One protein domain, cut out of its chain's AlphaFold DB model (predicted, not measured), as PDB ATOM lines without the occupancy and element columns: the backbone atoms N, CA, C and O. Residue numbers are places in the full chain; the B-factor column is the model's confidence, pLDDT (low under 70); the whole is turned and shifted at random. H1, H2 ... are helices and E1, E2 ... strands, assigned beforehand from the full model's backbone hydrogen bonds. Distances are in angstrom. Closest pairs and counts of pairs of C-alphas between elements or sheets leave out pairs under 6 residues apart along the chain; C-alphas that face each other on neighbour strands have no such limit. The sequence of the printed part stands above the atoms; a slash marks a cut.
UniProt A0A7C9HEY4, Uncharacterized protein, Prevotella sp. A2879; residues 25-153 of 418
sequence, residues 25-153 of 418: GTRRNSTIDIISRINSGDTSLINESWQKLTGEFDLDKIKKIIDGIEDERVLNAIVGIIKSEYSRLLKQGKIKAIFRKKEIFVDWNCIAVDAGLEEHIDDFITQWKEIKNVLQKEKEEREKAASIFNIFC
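What this domain is: This is residues 25 to 153 of the 418 residues of an uncharacterized protein of Prevotella sp. A2879 (UniProt A0A7C9HEY4). Five helices, H1 to H5, form a small cluster beside the first part of one very long helix, H6, whose residues 133 to 153 stick out free of the rest. At the other end of H6 a two-stranded hairpin, E1 and E2, makes an arm reaching away from the cluster. The printed part has 129 residues with six named helices and two named strands, in the order H1 H2 H3 H4 H5 E1 E2 H6, and its class is mostly helix; the one sheet, E1 - E2, is antiparallel. The whole is loose, with a radius of gyration of the C-alphas of 18.7 A, and flat, spanning 67 by 48 by 25 A.

How they stand to each other: E1, residues 99 to 106, and E2, residues 109 to 116, form an antiparallel hairpin, their directions at 148 degrees; N 102 and O 113 are within hydrogen-bond range at 2.8 A, N 111 and O 104 at 3.0 A. With no residue between, a tight link joins E2 to H6, residues 117 to 153. The closest C-alphas of E1 and H6 are those of Phe 99 and Leu 117, 6.1 A apart. H6 touches H4, residues 59 to 67, with its residues 117 to 128 alone, the same way at a shallow tilt of 28 degrees; the closest C-alphas, of Asp 67 and Trp 128, are 6.2 A apart. H5, residues 72 to 91, is close to H6 but not clearly touching, opposite ways at a shallow tilt of 7 degrees, with the C-alphas of Lys 83 and Glu 118 closest at 6.7 A. H4 touches H1, residues 31 to 40, the same way at a shallow tilt of 33 degrees, only just short of steep, the C-alphas of Ile 35 and Ile 65 being closest at 5.9 A. H3, residues 50 to 53, touches residues 81 to 86 of H5, closest at the C-alphas of Trp 50 and Ile 82, 6.0 A. H2, residues 43 to 47, touches no helix but is near H1 and H5. Every O i to N i+4 pair is within hydrogen-bond range in H1, H4, H5 and H6; H2 has 0 of 1, with 2 of 2 O i to N i+3 pairs within range, and H3 is too short for an i+4 pair.

Where its parts are: H6 is 53.2 A long, from C-alpha 117 at (34.237, 100.158, 89.282) to C-alpha 153 at (23.414, 52.334, 109.946). H5 is 28.2 A long, E2 21.0 A, E1 19.8 A, H1 14.2 A, H4 12.0 A, H2 8.0 A and H3 4.7 A. H1 begins with C-alpha 31 at (42.726, 84.060, 85.550).

The domain as a whole: The C-alphas of Gly 93 and Cys 153, the two farthest apart, are 67.0 A from each other. Without residues 133 to 153 the body spans 47 by 37 by 25 A. The printed part has no cut and no long link. Mean pLDDT of the printed part is 78.4; it is under 70 in residues 25 to 29, 104 to 111 and 135 to 153.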
ATOM      1  N   GLY A  25      53.653  80.381  76.885       37.69
ATOM      2  CA  GLY A  25      54.156  81.740  77.127       37.69
ATOM      3  C   GLY A  25      53.204  82.667  77.900       37.69
ATOM      4  O   GLY A  25      53.663  83.555  78.616       37.69
ATOM      5  N   THR A  26      51.886  82.447  77.819       45.88
ATOM      6  CA  THR A  26      50.835  83.363  78.331       45.88
ATOM      7  C   THR A  26      50.228  82.929  79.673       45.88
ATOM      8  O   THR A  26      49.407  83.638  80.257       45.88
ATOM      9  N   ARG A  27      50.634  81.762  80.190       51.41
ATOM     10  CA  ARG A  27      49.972  81.054  81.303       51.41
ATOM     11  C   ARG A  27      50.025  81.787  82.651       51.41
ATOM     12  O   ARG A  27      49.055  81.725  83.404       51.41
ATOM     13  N   ARG A  28      51.117  82.518  82.907       53.19
ATOM     14  CA  ARG A  28      51.459  83.143  84.206       53.19
ATOM     15  C   ARG A  28      50.498  84.252  84.667       53.19
ATOM     16  O   ARG A  28      50.527  84.650  85.824       53.19
ATOM     17  N   ASN A  29      49.672  84.762  83.747       61.81
ATOM     18  CA  ASN A  29      48.690  85.831  83.987       61.81
ATOM     19  C   ASN A  29      47.262  85.415  83.583       61.81
ATOM     20  O   ASN A  29      46.375  86.264  83.408       61.81
ATOM     21  N   SER A  30      47.043  84.111  83.378       78.75
ATOM     22  CA  SER A  30      45.699  83.574  83.181       78.75
ATOM     23  C   SER A  30      44.901  83.706  84.476       78.75
ATOM     24  O   SER A  30      45.453  83.628  85.571       78.75
ATOM     25  N   THR A  31      43.588  83.904  84.369       80.81
ATOM     26  CA  THR A  31      42.726  84.060  85.550       80.81
ATOM     27  C   THR A  31      42.815  82.856  86.493       80.81
ATOM     28  O   THR A  31      42.846  83.033  87.704       80.81
ATOM     29  N   ILE A  32      42.936  81.643  85.944       81.38
ATOM     30  CA  ILE A  32      43.055  80.392  86.710       81.38
ATOM     31  C   ILE A  32      44.377  80.332  87.489       81.38
ATOM     32  O   ILE A  32      44.388  79.925  88.651       81.38
ATOM     33  N   ASP A  33      45.483  80.746  86.865       83.19
ATOM     34  CA  ASP A  33      46.799  80.793  87.512       83.19
ATOM     35  C   ASP A  33      46.824  81.841  88.633       83.19
ATOM     36  O   ASP A  33      47.268  81.549  89.740       83.19
ATOM     37  N   ILE A  34      46.239  83.020  88.390       83.25
ATOM     38  CA  ILE A  34      46.079  84.069  89.405       83.25
ATOM     39  C   ILE A  34      45.291  83.535  90.608       83.25
ATOM     40  O   ILE A  34      45.758  83.653  91.736       83.25
ATOM     41  N   ILE A  35      44.135  82.899  90.384       83.69
ATOM     42  CA  ILE A  35      43.309  82.320  91.459       83.69
ATOM     43  C   ILE A  35      44.089  81.263  92.247       83.69
ATOM     44  O   ILE A  35      44.093  81.275  93.477       83.69
ATOM     45  N   SER A  36      44.794  80.376  91.545       84.00
ATOM     46  CA  SER A  36      45.578  79.306  92.162       84.00
ATOM     47  C   SER A  36      46.708  79.870  93.030       84.00
ATOM     48  O   SER A  36      46.893  79.430  94.164       84.00
ATOM     49  N   ARG A  37      47.414  80.899  92.546       83.69
ATOM     50  CA  ARG A  37      48.457  81.609  93.301       83.69
ATOM     51  C   ARG A  37      47.883  82.303  94.540       83.69
ATOM     52  O   ARG A  37      48.442  82.136  95.624       83.69
ATOM     53  N   ILE A  38      46.735  82.975  94.415       84.94
ATOM     54  CA  ILE A  38      46.029  83.606  95.544       84.94
ATOM     55  C   ILE A  38      45.679  82.570  96.618       84.94
ATOM     56  O   ILE A  38      46.053  82.744  97.777       84.94
ATOM     57  N   ASN A  39      45.019  81.472  96.243       82.62
ATOM     58  CA  ASN A  39      44.578  80.451  97.199       82.62
ATOM     59  C   ASN A  39      45.755  79.653  97.789       82.62
ATOM     60  O   ASN A  39      45.654  79.142  98.901       82.62
ATOM     61  N   SER A  40      46.895  79.592  97.092       84.25
ATOM     62  CA  SER A  40      48.130  79.001  97.623       84.25
ATOM     63  C   SER A  40      48.877  79.897  98.623       84.25
ATOM     64  O   SER A  40      49.809  79.432  99.277       84.25
ATOM     65  N   GLY A  41      48.482  81.171  98.753       80.81
ATOM     66  CA  GLY A  41      49.139  82.143  99.628       80.81
ATOM     67  C   GLY A  41      50.406  82.771  99.039       80.81
ATOM     68  O   GLY A  41      51.266  83.228  99.793       80.81
ATOM     69  N   ASP A  42      50.546  82.800  97.710       79.62
ATOM     70  CA  ASP A  42      51.675  83.444  97.031       79.62
ATOM     71  C   ASP A  42      51.682  84.963  97.286       79.62
ATOM     72  O   ASP A  42      50.881  85.726  96.741       79.62
ATOM     73  N   THR A  43      52.629  85.419  98.104       77.88
ATOM     74  CA  THR A  43      52.765  86.825  98.505       77.88
ATOM     75  C   THR A  43      53.348  87.720  97.413       77.88
ATOM     76  O   THR A  43      53.252  88.944  97.520       77.88
ATOM     77  N   SER A  44      53.920  87.153  96.343       77.94
ATOM     78  CA  SER A  44      54.491  87.942  95.243       77.94
ATOM     79  C   SER A  44      53.433  88.765  94.495       77.94
ATOM     80  O   SER A  44      53.721  89.884  94.070       77.94
ATOM     81  N   LEU A  45      52.186  88.277  94.450       80.50
ATOM     82  CA  LEU A  45      51.038  88.951  93.830       80.50
ATOM     83  C   LEU A  45      50.702  90.312  94.451       80.50
ATOM     84  O   LEU A  45      50.110  91.162  93.788       80.50
ATOM     85  N   ILE A  46      51.083  90.547  95.709       78.62
ATOM     86  CA  ILE A  46      50.812  91.814  96.406       78.62
ATOM     87  C   ILE A  46      51.546  92.980  95.728       78.62
ATOM     88  O   ILE A  46      51.032  94.095  95.689       78.62
ATOM     89  N   ASN A  47      52.734  92.715  95.177       77.62
ATOM     90  CA  ASN A  47      53.613  93.730  94.593       77.62
ATOM     91  C   ASN A  47      53.557  93.774  93.057       77.62
ATOM     92  O   ASN A  47      54.237  94.596  92.438       77.62
ATOM     93  N   GLU A  48      52.787  92.887  92.427       86.81
ATOM     94  CA  GLU A  48      52.565  92.911  90.983       86.81
ATOM     95  C   GLU A  48      51.575  94.019  90.588       86.81
ATOM     96  O   GLU A  48      50.819  94.533  91.407       86.81
ATOM     97  N   SER A  49      51.581  94.413  89.310       87.38
ATOM     98  CA  SER A  49      50.625  95.412  88.822       87.38
ATOM     99  C   SER A  49      49.264  94.772  88.592       87.38
ATOM    100  O   SER A  49      49.066  94.036  87.619       87.38
ATOM    101  N   TRP A  50      48.299  95.128  89.434       90.00
ATOM    102  CA  TRP A  50      46.920  94.685  89.297       90.00
ATOM    103  C   TRP A  50      46.240  95.294  88.087       90.00
ATOM    104  O   TRP A  50      45.385  94.631  87.507       90.00
ATOM    105  N   GLN A  51      46.684  96.459  87.602       88.50
ATOM    106  CA  GLN A  51      46.266  96.949  86.287       88.50
ATOM    107  C   GLN A  51      46.588  95.925  85.183       88.50
ATOM    108  O   GLN A  51      45.756  95.678  84.319       88.50
ATOM    109  N   LYS A  52      47.760  95.277  85.208       87.94
ATOM    110  CA  LYS A  52      48.118  94.253  84.208       87.94
ATOM    111  C   LYS A  52      47.418  92.921  84.465       87.94
ATOM    112  O   LYS A  52      46.911  92.306  83.528       87.94
ATOM    113  N   LEU A  53      47.366  92.480  85.721       85.50
ATOM    114  CA  LEU A  53      46.761  91.196  86.091       85.50
ATOM    115  C   LEU A  53      45.260  91.155  85.794       85.50
ATOM    116  O   LEU A  53      44.759  90.154  85.281       85.50
ATOM    117  N   THR A  54      44.557  92.262  86.024       86.00
ATOM    118  CA  THR A  54      43.121  92.396  85.737       86.00
ATOM    119  C   THR A  54      42.818  92.740  84.282       86.00
ATOM    120  O   THR A  54      41.651  92.768  83.919       86.00
ATOM    121  N   GLY A  55      43.826  92.945  83.425       85.62
ATOM    122  CA  GLY A  55      43.598  93.339  82.032       85.62
ATOM    123  C   GLY A  55      42.997  94.740  81.928       85.62
ATOM    124  O   GLY A  55      41.941  94.912  81.341       85.62
ATOM    125  N   GLU A  56      43.664  95.722  82.530       89.94
ATOM    126  CA  GLU A  56      43.242  97.127  82.602       89.94
ATOM    127  C   GLU A  56      41.956  97.354  83.403       89.94
ATOM    128  O   GLU A  56      41.134  98.199  83.062       89.94
ATOM    129  N   PHE A  57      41.823  96.639  84.524       90.94
ATOM    130  CA  PHE A  57      40.645  96.677  85.389       90.94
ATOM    131  C   PHE A  57      39.358  96.192  84.701       90.94
ATOM    132  O   PHE A  57      38.270  96.715  84.953       90.94
ATOM    133  N   ASP A  58      39.473  95.161  83.861       89.31
ATOM    134  CA  ASP A  58      38.323  94.488  83.263       89.31
ATOM    135  C   ASP A  58      37.428  93.866  84.350       89.31
ATOM    136  O   ASP A  58      37.854  93.013  85.136       89.31
ATOM    137  N   LEU A  59      36.170  94.311  84.401       88.38
ATOM    138  CA  LEU A  59      35.215  93.907  85.434       88.38
ATOM    139  C   LEU A  59      34.885  92.412  85.376       88.38
ATOM    140  O   LEU A  59      34.702  91.801  86.427       88.38
ATOM    141  N   ASP A  60      34.838  91.808  84.186       87.56
ATOM    142  CA  ASP A  60      34.530  90.382  84.042       87.56
ATOM    143  C   ASP A  60      35.706  89.525  84.536       87.56
ATOM    144  O   ASP A  60      35.511  88.503  85.202       87.56
ATOM    145  N   LYS A  61      36.945  89.961  84.279       90.06
ATOM    146  CA  LYS A  61      38.152  89.319  84.801       90.06
ATOM    147  C   LYS A  61      38.269  89.480  86.314       90.06
ATOM    148  O   LYS A  61      38.559  88.494  86.991       90.06
ATOM    149  N   ILE A  62      38.000  90.673  86.852       87.94
ATOM    150  CA  ILE A  62      37.966  90.925  88.303       87.94
ATOM    151  C   ILE A  62      36.909  90.047  88.975       87.94
ATOM    152  O   ILE A  62      37.218  89.391  89.968       87.94
ATOM    153  N   LYS A  63      35.699  89.971  88.407       90.62
ATOM    154  CA  LYS A  63      34.626  89.110  88.914       90.62
ATOM    155  C   LYS A  63      35.069  87.651  88.986       90.62
ATOM    156  O   LYS A  63      34.945  87.033  90.035       90.62
ATOM    157  N   LYS A  64      35.650  87.115  87.906       88.69
ATOM    158  CA  LYS A  64      36.161  85.734  87.879       88.69
ATOM    159  C   LYS A  64      37.240  85.485  88.937       88.69
ATOM    160  O   LYS A  64      37.257  84.409  89.524       88.69
ATOM    161  N   ILE A  65      38.133  86.453  89.175       85.75
ATOM    162  CA  ILE A  65      39.148  86.354  90.235       85.75
ATOM    163  C   ILE A  65      38.468  86.302  91.607       85.75
ATOM    164  O   ILE A  65      38.752  85.379  92.360       85.75
ATOM    165  N   ILE A  66      37.557  87.237  91.909       88.19
ATOM    166  CA  ILE A  66      36.808  87.293  93.179       88.19
ATOM    167  C   ILE A  66      36.040  85.990  93.427       88.19
ATOM    168  O   ILE A  66      36.174  85.401  94.498       88.19
ATOM    169  N   ASP A  67      35.302  85.507  92.424       84.56
ATOM    170  CA  ASP A  67      34.516  84.269  92.492       84.56
ATOM    171  C   ASP A  67      35.386  83.037  92.814       84.56
ATOM    172  O   ASP A  67      34.908  82.083  93.428       84.56
ATOM    173  N   GLY A  68      36.663  83.052  92.416       81.12
ATOM    174  CA  GLY A  68      37.613  81.960  92.636       81.12
ATOM    175  C   GLY A  68      38.338  81.969  93.985       81.12
ATOM    176  O   GLY A  68      39.025  80.997  94.299       81.12
ATOM    177  N   ILE A  69      38.222  83.034  94.786       82.62
ATOM    178  CA  ILE A  69      38.907  83.121  96.085       82.62
ATOM    179  C   ILE A  69      38.140  82.319  97.135       82.62
ATOM    180  O   ILE A  69      36.920  82.429  97.262       82.62
ATOM    181  N   GLU A  70      38.857  81.511  97.916       83.19
ATOM    182  CA  GLU A  70      38.231  80.614  98.891       83.19
ATOM    183  C   GLU A  70      38.044  81.229 100.284       83.19
ATOM    184  O   GLU A  70      37.019  80.956 100.925       83.19
ATOM    185  N   ASP A  71      39.012  82.030 100.741       82.69
ATOM    186  CA  ASP A  71      39.075  82.632 102.082       82.69
ATOM    187  C   ASP A  71      38.681  84.120 102.052       82.69
ATOM    188  O   ASP A  71      39.184  84.908 101.251       82.69
ATOM    189  N   GLU A  72      37.791  84.523 102.964       85.94
ATOM    190  CA  GLU A  72      37.252  85.889 103.016       85.94
ATOM    191  C   GLU A  72      38.316  86.946 103.370       85.94
ATOM    192  O   GLU A  72      38.265  88.076 102.880       85.94
ATOM    193  N   ARG A  73      39.308  86.612 104.203       86.25
ATOM    194  CA  ARG A  73      40.391  87.546 104.557       86.25
ATOM    195  C   ARG A  73      41.295  87.785 103.357       86.25
ATOM    196  O   ARG A  73      41.678  88.927 103.109       86.25
ATOM    197  N   VAL A  74      41.586  86.727 102.600       86.25
ATOM    198  CA  VAL A  74      42.335  86.817 101.342       86.25
ATOM    199  C   VAL A  74      41.556  87.642 100.316       86.25
ATOM    200  O   VAL A  74      42.128  88.551  99.717       86.25
ATOM    201  N   LEU A  75      40.245  87.413 100.180       88.88
ATOM    202  CA  LEU A  75      39.371  88.202  99.306       88.88
ATOM    203  C   LEU A  75      39.456  89.697  99.630       88.88
ATOM    204  O   LEU A  75      39.740  90.506  98.747       88.88
ATOM    205  N   ASN A  76      39.262  90.060 100.900       89.19
ATOM    206  CA  ASN A  76      39.296  91.456 101.339       89.19
ATOM    207  C   ASN A  76      40.661  92.112 101.074       89.19
ATOM    208  O   ASN A  76      40.716  93.271 100.658       89.19
ATOM    209  N   ALA A  77      41.761  91.379 101.273       89.19
ATOM    210  CA  ALA A  77      43.106  91.878 101.000       89.19
ATOM    211  C   ALA A  77      43.327  92.141  99.501       89.19
ATOM    212  O   ALA A  77      43.763  93.229  99.125       89.19
ATOM    213  N   ILE A  78      42.981  91.178  98.642       88.38
ATOM    214  CA  ILE A  78      43.145  91.290  97.186       88.38
ATOM    215  C   ILE A  78      42.279  92.415  96.614       88.38
ATOM    216  O   ILE A  78      42.771  93.258  95.864       88.38
ATOM    217  N   VAL A  79      41.011  92.491  97.022       92.31
ATOM    218  CA  VAL A  79      40.110  93.592  96.653       92.31
ATOM    219  C   VAL A  79      40.691  94.939  97.075       92.31
ATOM    220  O   VAL A  79      40.685  95.886  96.285       92.31
ATOM    221  N   GLY A  80      41.205  95.036  98.305       91.19
ATOM    222  CA  GLY A  80      41.820  96.256  98.823       91.19
ATOM    223  C   GLY A  80      42.987  96.733  97.960       91.19
ATOM    224  O   GLY A  80      43.096  97.931  97.686       91.19
ATOM    225  N   ILE A  81      43.818  95.808  97.470       90.12
ATOM    226  CA  ILE A  81      44.930  96.112  96.560       90.12
ATOM    227  C   ILE A  81      44.406  96.612  95.205       90.12
ATOM    228  O   ILE A  81      44.844  97.667  94.744       90.12
ATOM    229  N   ILE A  82      43.426  95.923  94.607       89.81
ATOM    230  CA  ILE A  82      42.825  96.315  93.318       89.81
ATOM    231  C   ILE A  82      42.233  97.728  93.401       89.81
ATOM    232  O   ILE A  82      42.567  98.581  92.574       89.81
ATOM    233  N   LYS A  83      41.399  98.002  94.417       92.38
ATOM    234  CA  LYS A  83      40.782  99.324  94.624       92.38
ATOM    235  C   LYS A  83      41.839 100.405  94.847       92.38
ATOM    236  O   LYS A  83      41.766 101.471  94.240       92.38
ATOM    237  N   SER A  84      42.856 100.122  95.663       91.50
ATOM    238  CA  SER A  84      43.935 101.075  95.954       91.50
ATOM    239  C   SER A  84      44.765 101.412  94.712       91.50
ATOM    240  O   SER A  84      45.078 102.583  94.481       91.50
ATOM    241  N   GLU A  85      45.108 100.416  93.886       91.62
ATOM    242  CA  GLU A  85      45.841 100.641  92.637       91.62
ATOM    243  C   GLU A  85      44.996 101.423  91.624       91.62
ATOM    244  O   GLU A  85      45.500 102.392  91.049       91.62
ATOM    245  N   TYR A  86      43.713 101.076  91.465       91.88
ATOM    246  CA  TYR A  86      42.765 101.802  90.613       91.88
ATOM    247  C   TYR A  86      42.642 103.273  91.029       91.88
ATOM    248  O   TYR A  86      42.929 104.172  90.235       91.88
ATOM    249  N   SER A  87      42.314 103.529  92.298       91.44
ATOM    250  CA  SER A  87      42.176 104.879  92.855       91.44
ATOM    251  C   SER A  87      43.463 105.699  92.695       91.44
ATOM    252  O   SER A  87      43.421 106.884  92.350       91.44
ATOM    253  N   ARG A  88      44.637 105.084  92.899       93.81
ATOM    254  CA  ARG A  88      45.938 105.739  92.697       93.81
ATOM    255  C   ARG A  88      46.161 106.121  91.233       93.81
ATOM    256  O   ARG A  88      46.600 107.238  90.967       93.81
ATOM    257  N   LEU A  89      45.900 105.216  90.290       91.50
ATOM    258  CA  LEU A  89      46.101 105.467  88.860       91.50
ATOM    259  C   LEU A  89      45.103 106.489  88.303       91.50
ATOM    260  O   LEU A  89      45.493 107.320  87.480       91.50
ATOM    261  N   LEU A  90      43.862 106.472  88.795       90.75
ATOM    262  CA  LEU A  90      42.828 107.443  88.449       90.75
ATOM    263  C   LEU A  90      43.223 108.856  88.905       90.75
ATOM    264  O   LEU A  90      43.217 109.783  88.099       90.75
ATOM    265  N   LYS A  91      43.672 109.013  90.160       91.50
ATOM    266  CA  LYS A  91      44.178 110.296  90.693       91.50
ATOM    267  C   LYS A  91      45.402 110.816  89.937       91.50
ATOM    268  O   LYS A  91      45.580 112.020  89.810       91.50
ATOM    269  N   GLN A  92      46.246 109.913  89.437       91.06
ATOM    270  CA  GLN A  92      47.411 110.252  88.614       91.06
ATOM    271  C   GLN A  92      47.049 110.588  87.154       91.06
ATOM    272  O   GLN A  92      47.951 110.902  86.381       91.06
ATOM    273  N   GLY A  93      45.777 110.478  86.754       85.81
ATOM    274  CA  GLY A  93      45.333 110.704  85.375       85.81
ATOM    275  C   GLY A  93      45.854 109.670  84.371       85.81
ATOM    276  O   GLY A  93      45.841 109.924  83.170       85.81
ATOM    277  N   LYS A  94      46.338 108.512  84.842       89.81
ATOM    278  CA  LYS A  94      46.909 107.451  83.989       89.81
ATOM    279  C   LYS A  94      45.850 106.544  83.369       89.81
ATOM    280  O   LYS A  94      46.136 105.859  82.395       89.81
ATOM    281  N   ILE A  95      44.655 106.531  83.948       89.00
ATOM    282  CA  ILE A  95      43.491 105.782  83.474       89.00
ATOM    283  C   ILE A  95      42.257 106.680  83.527       89.00
ATOM    284  O   ILE A  95      42.239 107.687  84.237       89.00
ATOM    285  N   LYS A  96      41.216 106.305  82.786       88.94
ATOM    286  CA  LYS A  96      39.897 106.939  82.871       88.94
ATOM    287  C   LYS A  96      39.035 106.217  83.902       88.94
ATOM    288  O   LYS A  96      39.254 105.039  84.172       88.94
ATOM    289  N   ALA A  97      38.055 106.927  84.454       87.69
ATOM    290  CA  ALA A  97      37.055 106.312  85.314       87.69
ATOM    291  C   ALA A  97      36.264 105.261  84.523       87.69
ATOM    292  O   ALA A  97      35.818 105.524  83.403       87.69
ATOM    293  N   ILE A  98      36.125 104.073  85.105       86.44
ATOM    294  CA  ILE A  98      35.405 102.949  84.512       86.44
ATOM    295  C   ILE A  98      33.992 102.940  85.078       86.44
ATOM    296  O   ILE A  98      33.800 102.887  86.295       86.44
ATOM    297  N   PHE A  99      33.022 102.959  84.168       84.06
ATOM    298  CA  PHE A  99      31.606 102.841  84.473       84.06
ATOM    299  C   PHE A  99      31.017 101.693  83.668       84.06
ATOM    300  O   PHE A  99      31.328 101.517  82.488       84.06
ATOM    301  N   ARG A 100      30.138 100.926  84.303       83.19
ATOM    302  CA  ARG A 100      29.302  99.941  83.624       83.19
ATOM    303  C   ARG A 100      27.886 100.088  84.143       83.19
ATOM    304  O   ARG A 100      27.674 100.369  85.323       83.19
ATOM    305  N   LYS A 101      26.921  99.897  83.249       82.44
ATOM    306  CA  LYS A 101      25.514  99.921  83.627       82.44
ATOM    307  C   LYS A 101      25.234  98.785  84.597       82.44
ATOM    308  O   LYS A 101      25.534  97.628  84.301       82.44
ATOM    309  N   LYS A 102      24.661  99.139  85.736       77.12
ATOM    310  CA  LYS A 102      24.113  98.226  86.728       77.12
ATOM    311  C   LYS A 102      22.601  98.359  86.696       77.12
ATOM    312  O   LYS A 102      22.075  99.469  86.651       77.12
ATOM    313  N   GLU A 103      21.907  97.232  86.698       75.25
ATOM    314  CA  GLU A 103      20.460  97.227  86.868       75.25
ATOM    315  C   GLU A 103      20.144  97.292  88.357       75.25
ATOM    316  O   GLU A 103      20.545  96.419  89.126       75.25
ATOM    317  N   ILE A 104      19.434  98.339  88.760       68.06
ATOM    318  CA  ILE A 104      18.876  98.453  90.101       68.06
ATOM    319  C   ILE A 104      17.357  98.352  90.014       68.06
ATOM    320  O   ILE A 104      16.731  98.830  89.064       68.06
ATOM    321  N   PHE A 105      16.769  97.693  91.006       61.66
ATOM    322  CA  PHE A 105      15.330  97.518  91.094       61.66
ATOM    323  C   PHE A 105      14.747  98.642  91.949       61.66
ATOM    324  O   PHE A 105      14.950  98.668  93.162       61.66
ATOM    325  N   VAL A 106      14.050  99.579  91.311       59.00
ATOM    326  CA  VAL A 106      13.420 100.733  91.964       59.00
ATOM    327  C   VAL A 106      11.968 100.788  91.511       59.00
ATOM    328  O   VAL A 106      11.688 100.686  90.319       59.00
ATOM    329  N   ASP A 107      11.033 100.892  92.457       54.12
ATOM    330  CA  ASP A 107       9.595 101.032  92.186       54.12
ATOM    331  C   ASP A 107       9.041 100.020  91.167       54.12
ATOM    332  O   ASP A 107       8.303 100.361  90.244       54.12
ATOM    333  N   TRP A 108       9.404  98.743  91.336       49.94
ATOM    334  CA  TRP A 108       8.990  97.632  90.467       49.94
ATOM    335  C   TRP A 108       9.516  97.668  89.027       49.94
ATOM    336  O   TRP A 108       9.090  96.852  88.207       49.94
ATOM    337  N   ASN A 109      10.469  98.552  88.736       50.41
ATOM    338  CA  ASN A 109      11.137  98.661  87.448       50.41
ATOM    339  C   ASN A 109      12.643  98.413  87.595       50.41
ATOM    340  O   ASN A 109      13.279  98.854  88.552       50.41
ATOM    341  N   CYS A 110      13.229  97.726  86.613       65.56
ATOM    342  CA  CYS A 110      14.680  97.683  86.460       65.56
ATOM    343  C   CYS A 110      15.119  98.944  85.722       65.56
ATOM    344  O   CYS A 110      14.755  99.139  84.560       65.56
ATOM    345  N   ILE A 111      15.904  99.787  86.384       68.75
ATOM    346  CA  ILE A 111      16.550 100.935  85.751       68.75
ATOM    347  C   ILE A 111      18.052 100.679  85.667       68.75
ATOM    348  O   ILE A 111      18.666 100.167  86.602       68.75
ATOM    349  N   ALA A 112      18.641 101.012  84.520       77.88
ATOM    350  CA  ALA A 112      20.076 100.912  84.317       77.88
ATOM    351  C   ALA A 112      20.738 102.217  84.769       77.88
ATOM    352  O   ALA A 112      20.508 103.264  84.162       77.88
ATOM    353  N   VAL A 113      21.553 102.144  85.815       75.50
ATOM    354  CA  VAL A 113      22.303 103.277  86.367       75.50
ATOM    355  C   VAL A 113      23.788 103.068  86.103       75.50
ATOM    356  O   VAL A 113      24.279 101.936  86.112       75.50
ATOM    357  N   ASP A 114      24.506 104.155  85.824       80.44
ATOM    358  CA  ASP A 114      25.956 104.107  85.679       80.44
ATOM    359  C   ASP A 114      26.592 103.919  87.057       80.44
ATOM    360  O   ASP A 114      26.564 104.814  87.898       80.44
ATOM    361  N   ALA A 115      27.169 102.740  87.272       82.38
ATOM    362  CA  ALA A 115      27.890 102.395  88.488       82.38
ATOM    363  C   ALA A 115      29.395 102.371  88.205       82.38
ATOM    364  O   ALA A 115      29.851 101.876  87.163       82.38
ATOM    365  N   GLY A 116      30.169 102.938  89.128       86.25
ATOM    366  CA  GLY A 116      31.627 102.965  89.052       86.25
ATOM    367  C   GLY A 116      32.248 101.609  89.391       86.25
ATOM    368  O   GLY A 116      31.617 100.755  90.009       86.25
ATOM    369  N   LEU A 117      33.516 101.411  89.023       89.69
ATOM    370  CA  LEU A 117      34.237 100.158  89.282       89.69
ATOM    371  C   LEU A 117      34.204  99.704  90.753       89.69
ATOM    372  O   LEU A 117      34.036  98.519  91.018       89.69
ATOM    373  N   GLU A 118      34.350 100.628  91.705       89.19
ATOM    374  CA  GLU A 118      34.341 100.279  93.133       89.19
ATOM    375  C   GLU A 118      32.989  99.704  93.579       89.19
ATOM    376  O   GLU A 118      32.983  98.738  94.340       89.19
ATOM    377  N   GLU A 119      31.881 100.222  93.040       87.88
ATOM    378  CA  GLU A 119      30.524  99.743  93.329       87.88
ATOM    379  C   GLU A 119      30.286  98.341  92.751       87.88
ATOM    380  O   GLU A 119      29.797  97.461  93.453       87.88
ATOM    381  N   HIS A 120      30.712  98.091  91.505       88.00
ATOM    382  CA  HIS A 120      30.637  96.749  90.907       88.00
ATOM    383  C   HIS A 120      31.440  95.719  91.708       88.00
ATOM    384  O   HIS A 120      31.001  94.586  91.884       88.00
ATOM    385  N   ILE A 121      32.609  96.106  92.223       89.31
ATOM    386  CA  ILE A 121      33.421  95.229  93.075       89.31
ATOM    387  C   ILE A 121      32.706  94.926  94.400       89.31
ATOM    388  O   ILE A 121      32.741  93.781  94.850       89.31
ATOM    389  N   ASP A 122      32.047  95.911  95.015       89.88
ATOM    390  CA  ASP A 122      31.275  95.698  96.247       89.88
ATOM    391  C   ASP A 122      30.076  94.766  96.031       89.88
ATOM    392  O   ASP A 122      29.809  93.891  96.865       89.88
ATOM    393  N   ASP A 123      29.412  94.868  94.879       85.38
ATOM    394  CA  ASP A 123      28.365  93.921  94.494       85.38
ATOM    395  C   ASP A 123      28.918  92.502  94.326       85.38
ATOM    396  O   ASP A 123      28.316  91.547  94.819       85.38
ATOM    397  N   PHE A 124      30.077  92.339  93.673       87.56
ATOM    398  CA  PHE A 124      30.708  91.025  93.502       87.56
ATOM    399  C   PHE A 124      31.052  90.380  94.847       87.56
ATOM    400  O   PHE A 124      30.806  89.191  95.040       87.56
ATOM    401  N   ILE A 125      31.562  91.157  95.805       86.19
ATOM    402  CA  ILE A 125      31.850  90.670  97.163       86.19
ATOM    403  C   ILE A 125      30.564  90.255  97.875       86.19
ATOM    404  O   ILE A 125      30.530  89.215  98.532       86.19
ATOM    405  N   THR A 126      29.501  91.048  97.741       83.56
ATOM    406  CA  THR A 126      28.194  90.732  98.329       83.56
ATOM    407  C   THR A 126      27.657  89.410  97.777       83.56
ATOM    408  O   THR A 126      27.341  88.506  98.553       83.56
ATOM    409  N   GLN A 127      27.670  89.245  96.450       79.12
ATOM    410  CA  GLN A 127      27.280  87.997  95.784       79.12
ATOM    411  C   GLN A 127      28.141  86.812  96.239       79.12
ATOM    412  O   GLN A 127      27.613  85.743  96.546       79.12
ATOM    413  N   TRP A 128      29.461  86.996  96.338       86.12
ATOM    414  CA  TRP A 128      30.373  85.958  96.818       86.12
ATOM    415  C   TRP A 128      30.017  85.498  98.240       86.12
ATOM    416  O   TRP A 128      29.932  84.294  98.494       86.12
ATOM    417  N   LYS A 129      29.735  86.431  99.164       82.12
ATOM    418  CA  LYS A 129      29.349  86.106 100.550       82.12
ATOM    419  C   LYS A 129      28.027  85.351 100.617       82.12
ATOM    420  O   LYS A 129      27.913  84.387 101.375       82.12
ATOM    421  N   GLU A 130      27.040  85.764  99.825       76.25
ATOM    422  CA  GLU A 130      25.753  85.073  99.733       76.25
ATOM    423  C   GLU A 130      25.931  83.632  99.251       76.25
ATOM    424  O   GLU A 130      25.455  82.700  99.906       76.25
ATOM    425  N   ILE A 131      26.686  83.432  98.166       72.94
ATOM    426  CA  ILE A 131      26.979  82.104  97.618       72.94
ATOM    427  C   ILE A 131      27.722  81.248  98.650       72.94
ATOM    428  O   ILE A 131      27.340  80.100  98.886       72.94
ATOM    429  N   LYS A 132      28.745  81.796  99.316       76.75
ATOM    430  CA  LYS A 132      29.523  81.064 100.324       76.75
ATOM    431  C   LYS A 132      28.662  80.639 101.516       76.75
ATOM    432  O   LYS A 132      28.784  79.509 101.982       76.75
ATOM    433  N   ASN A 133      27.764  81.508 101.978       73.25
ATOM    434  CA  ASN A 133      26.832  81.208 103.065       73.25
ATOM    435  C   ASN A 133      25.844  80.097 102.672       73.25
ATOM    436  O   ASN A 133      25.620  79.162 103.440       73.25
ATOM    437  N   VAL A 134      25.298  80.150 101.452       70.31
ATOM    438  CA  VAL A 134      24.426  79.086 100.925       70.31
ATOM    439  C   VAL A 134      25.171  77.750 100.849       70.31
ATOM    440  O   VAL A 134      24.647  76.745 101.324       70.31
ATOM    441  N   LEU A 135      26.401  77.734 100.326       67.25
ATOM    442  CA  LEU A 135      27.227  76.523 100.252       67.25
ATOM    443  C   LEU A 135      27.571  75.959 101.637       67.25
ATOM    444  O   LEU A 135      27.568  74.744 101.826       67.25
ATOM    445  N   GLN A 136      27.843  76.824 102.614       68.75
ATOM    446  CA  GLN A 136      28.128  76.408 103.985       68.75
ATOM    447  C   GLN A 136      26.894  75.784 104.649       68.75
ATOM    448  O   GLN A 136      26.995  74.702 105.227       68.75
ATOM    449  N   LYS A 137      25.715  76.403 104.500       68.12
ATOM    450  CA  LYS A 137      24.447  75.832 104.980       68.12
ATOM    451  C   LYS A 137      24.148  74.487 104.327       68.12
ATOM    452  O   LYS A 137      23.783  73.545 105.021       68.12
ATOM    453  N   GLU A 138      24.351  74.376 103.016       63.72
ATOM    454  CA  GLU A 138      24.178  73.110 102.303       63.72
ATOM    455  C   GLU A 138      25.131  72.030 102.844       63.72
ATOM    456  O   GLU A 138      24.716  70.894 103.083       63.72
ATOM    457  N   LYS A 139      26.404  72.373 103.078       69.31
ATOM    458  CA  LYS A 139      27.387  71.451 103.660       69.31
ATOM    459  C   LYS A 139      26.963  70.986 105.055       69.31
ATOM    460  O   LYS A 139      26.987  69.786 105.313       69.31
ATOM    461  N   GLU A 140      26.527  71.899 105.916       69.62
ATOM    462  CA  GLU A 140      26.026  71.574 107.255       69.62
ATOM    463  C   GLU A 140      24.778  70.683 107.210       69.62
ATOM    464  O   GLU A 140      24.643  69.761 108.013       69.62
ATOM    465  N   GLU A 141      23.862  70.917 106.268       59.31
ATOM    466  CA  GLU A 141      22.695  70.056 106.059       59.31
ATOM    467  C   GLU A 141      23.092  68.655 105.577       59.31
ATOM    468  O   GLU A 141      22.551  67.663 106.075       59.31
ATOM    469  N   ARG A 142      24.072  68.545 104.668       57.53
ATOM    470  CA  ARG A 142      24.624  67.249 104.241       57.53
ATOM    471  C   ARG A 142      25.324  66.521 105.387       57.53
ATOM    472  O   ARG A 142      25.132  65.318 105.526       57.53
ATOM    473  N   GLU A 143      26.100  67.216 106.217       67.12
ATOM    474  CA  GLU A 143      26.759  66.629 107.393       67.12
ATOM    475  C   GLU A 143      25.739  66.165 108.441       67.12
ATOM    476  O   GLU A 143      25.857  65.056 108.959       67.12
ATOM    477  N   LYS A 144      24.675  66.942 108.691       67.75
ATOM    478  CA  LYS A 144      23.543  66.517 109.532       67.75
ATOM    479  C   LYS A 144      22.860  65.275 108.963       67.75
ATOM    480  O   LYS A 144      22.588  64.334 109.705       67.75
ATOM    481  N   ALA A 145      22.620  65.236 107.652       51.78
ATOM    482  CA  ALA A 145      22.033  64.076 106.988       51.78
ATOM    483  C   ALA A 145      22.944  62.837 107.067       51.78
ATOM    484  O   ALA A 145      22.453  61.742 107.334       51.78
ATOM    485  N   ALA A 146      24.258  63.005 106.900       55.25
ATOM    486  CA  ALA A 146      25.245  61.938 107.045       55.25
ATOM    487  C   ALA A 146      25.356  61.444 108.497       55.25
ATOM    488  O   ALA A 146      25.444  60.243 108.733       55.25
ATOM    489  N   SER A 147      25.276  62.345 109.479       58.62
ATOM    490  CA  SER A 147      25.243  61.996 110.902       58.62
ATOM    491  C   SER A 147      23.992  61.184 111.252       58.62
ATOM    492  O   SER A 147      24.101  60.136 111.886       58.62
ATOM    493  N   ILE A 148      22.818  61.590 110.758       54.38
ATOM    494  CA  ILE A 148      21.576  60.814 110.889       54.38
ATOM    495  C   ILE A 148      21.726  59.445 110.212       54.38
ATOM    496  O   ILE A 148      21.323  58.432 110.780       54.38
ATOM    497  N   PHE A 149      22.337  59.389 109.027       42.62
ATOM    498  CA  PHE A 149      22.588  58.135 108.318       42.62
ATOM    499  C   PHE A 149      23.509  57.192 109.111       42.62
ATOM    500  O   PHE A 149      23.196  56.011 109.236       42.62
ATOM    501  N   ASN A 150      24.572  57.708 109.736       52.31
ATOM    502  CA  ASN A 150      25.466  56.928 110.600       52.31
ATOM    503  C   ASN A 150      24.766  56.412 111.869       52.31
ATOM    504  O   ASN A 150      24.991  55.271 112.267       52.31
ATOM    505  N   ILE A 151      23.869  57.204 112.470       53.25
ATOM    506  CA  ILE A 151      23.039  56.767 113.609       53.25
ATOM    507  C   ILE A 151      22.110  55.610 113.200       53.25
ATOM    508  O   ILE A 151      21.896  54.686 113.982       53.25
ATOM    509  N   PHE A 152      21.575  55.637 111.975       41.31
ATOM    510  CA  PHE A 152      20.684  54.591 111.460       41.31
ATOM    511  C   PHE A 152      21.410  53.337 110.958       41.31
ATOM    512  O   PHE A 152      20.825  52.256 110.996       41.31
ATOM    513  N   CYS A 153      22.648  53.462 110.478       42.47
ATOM    514  CA  CYS A 153      23.414  52.334 109.946       42.47
ATOM    515  C   CYS A 153      24.271  51.606 110.987       42.47
ATOM    516  O   CYS A 153      24.714  50.501 110.696       42.47
TER     517      CYS A 153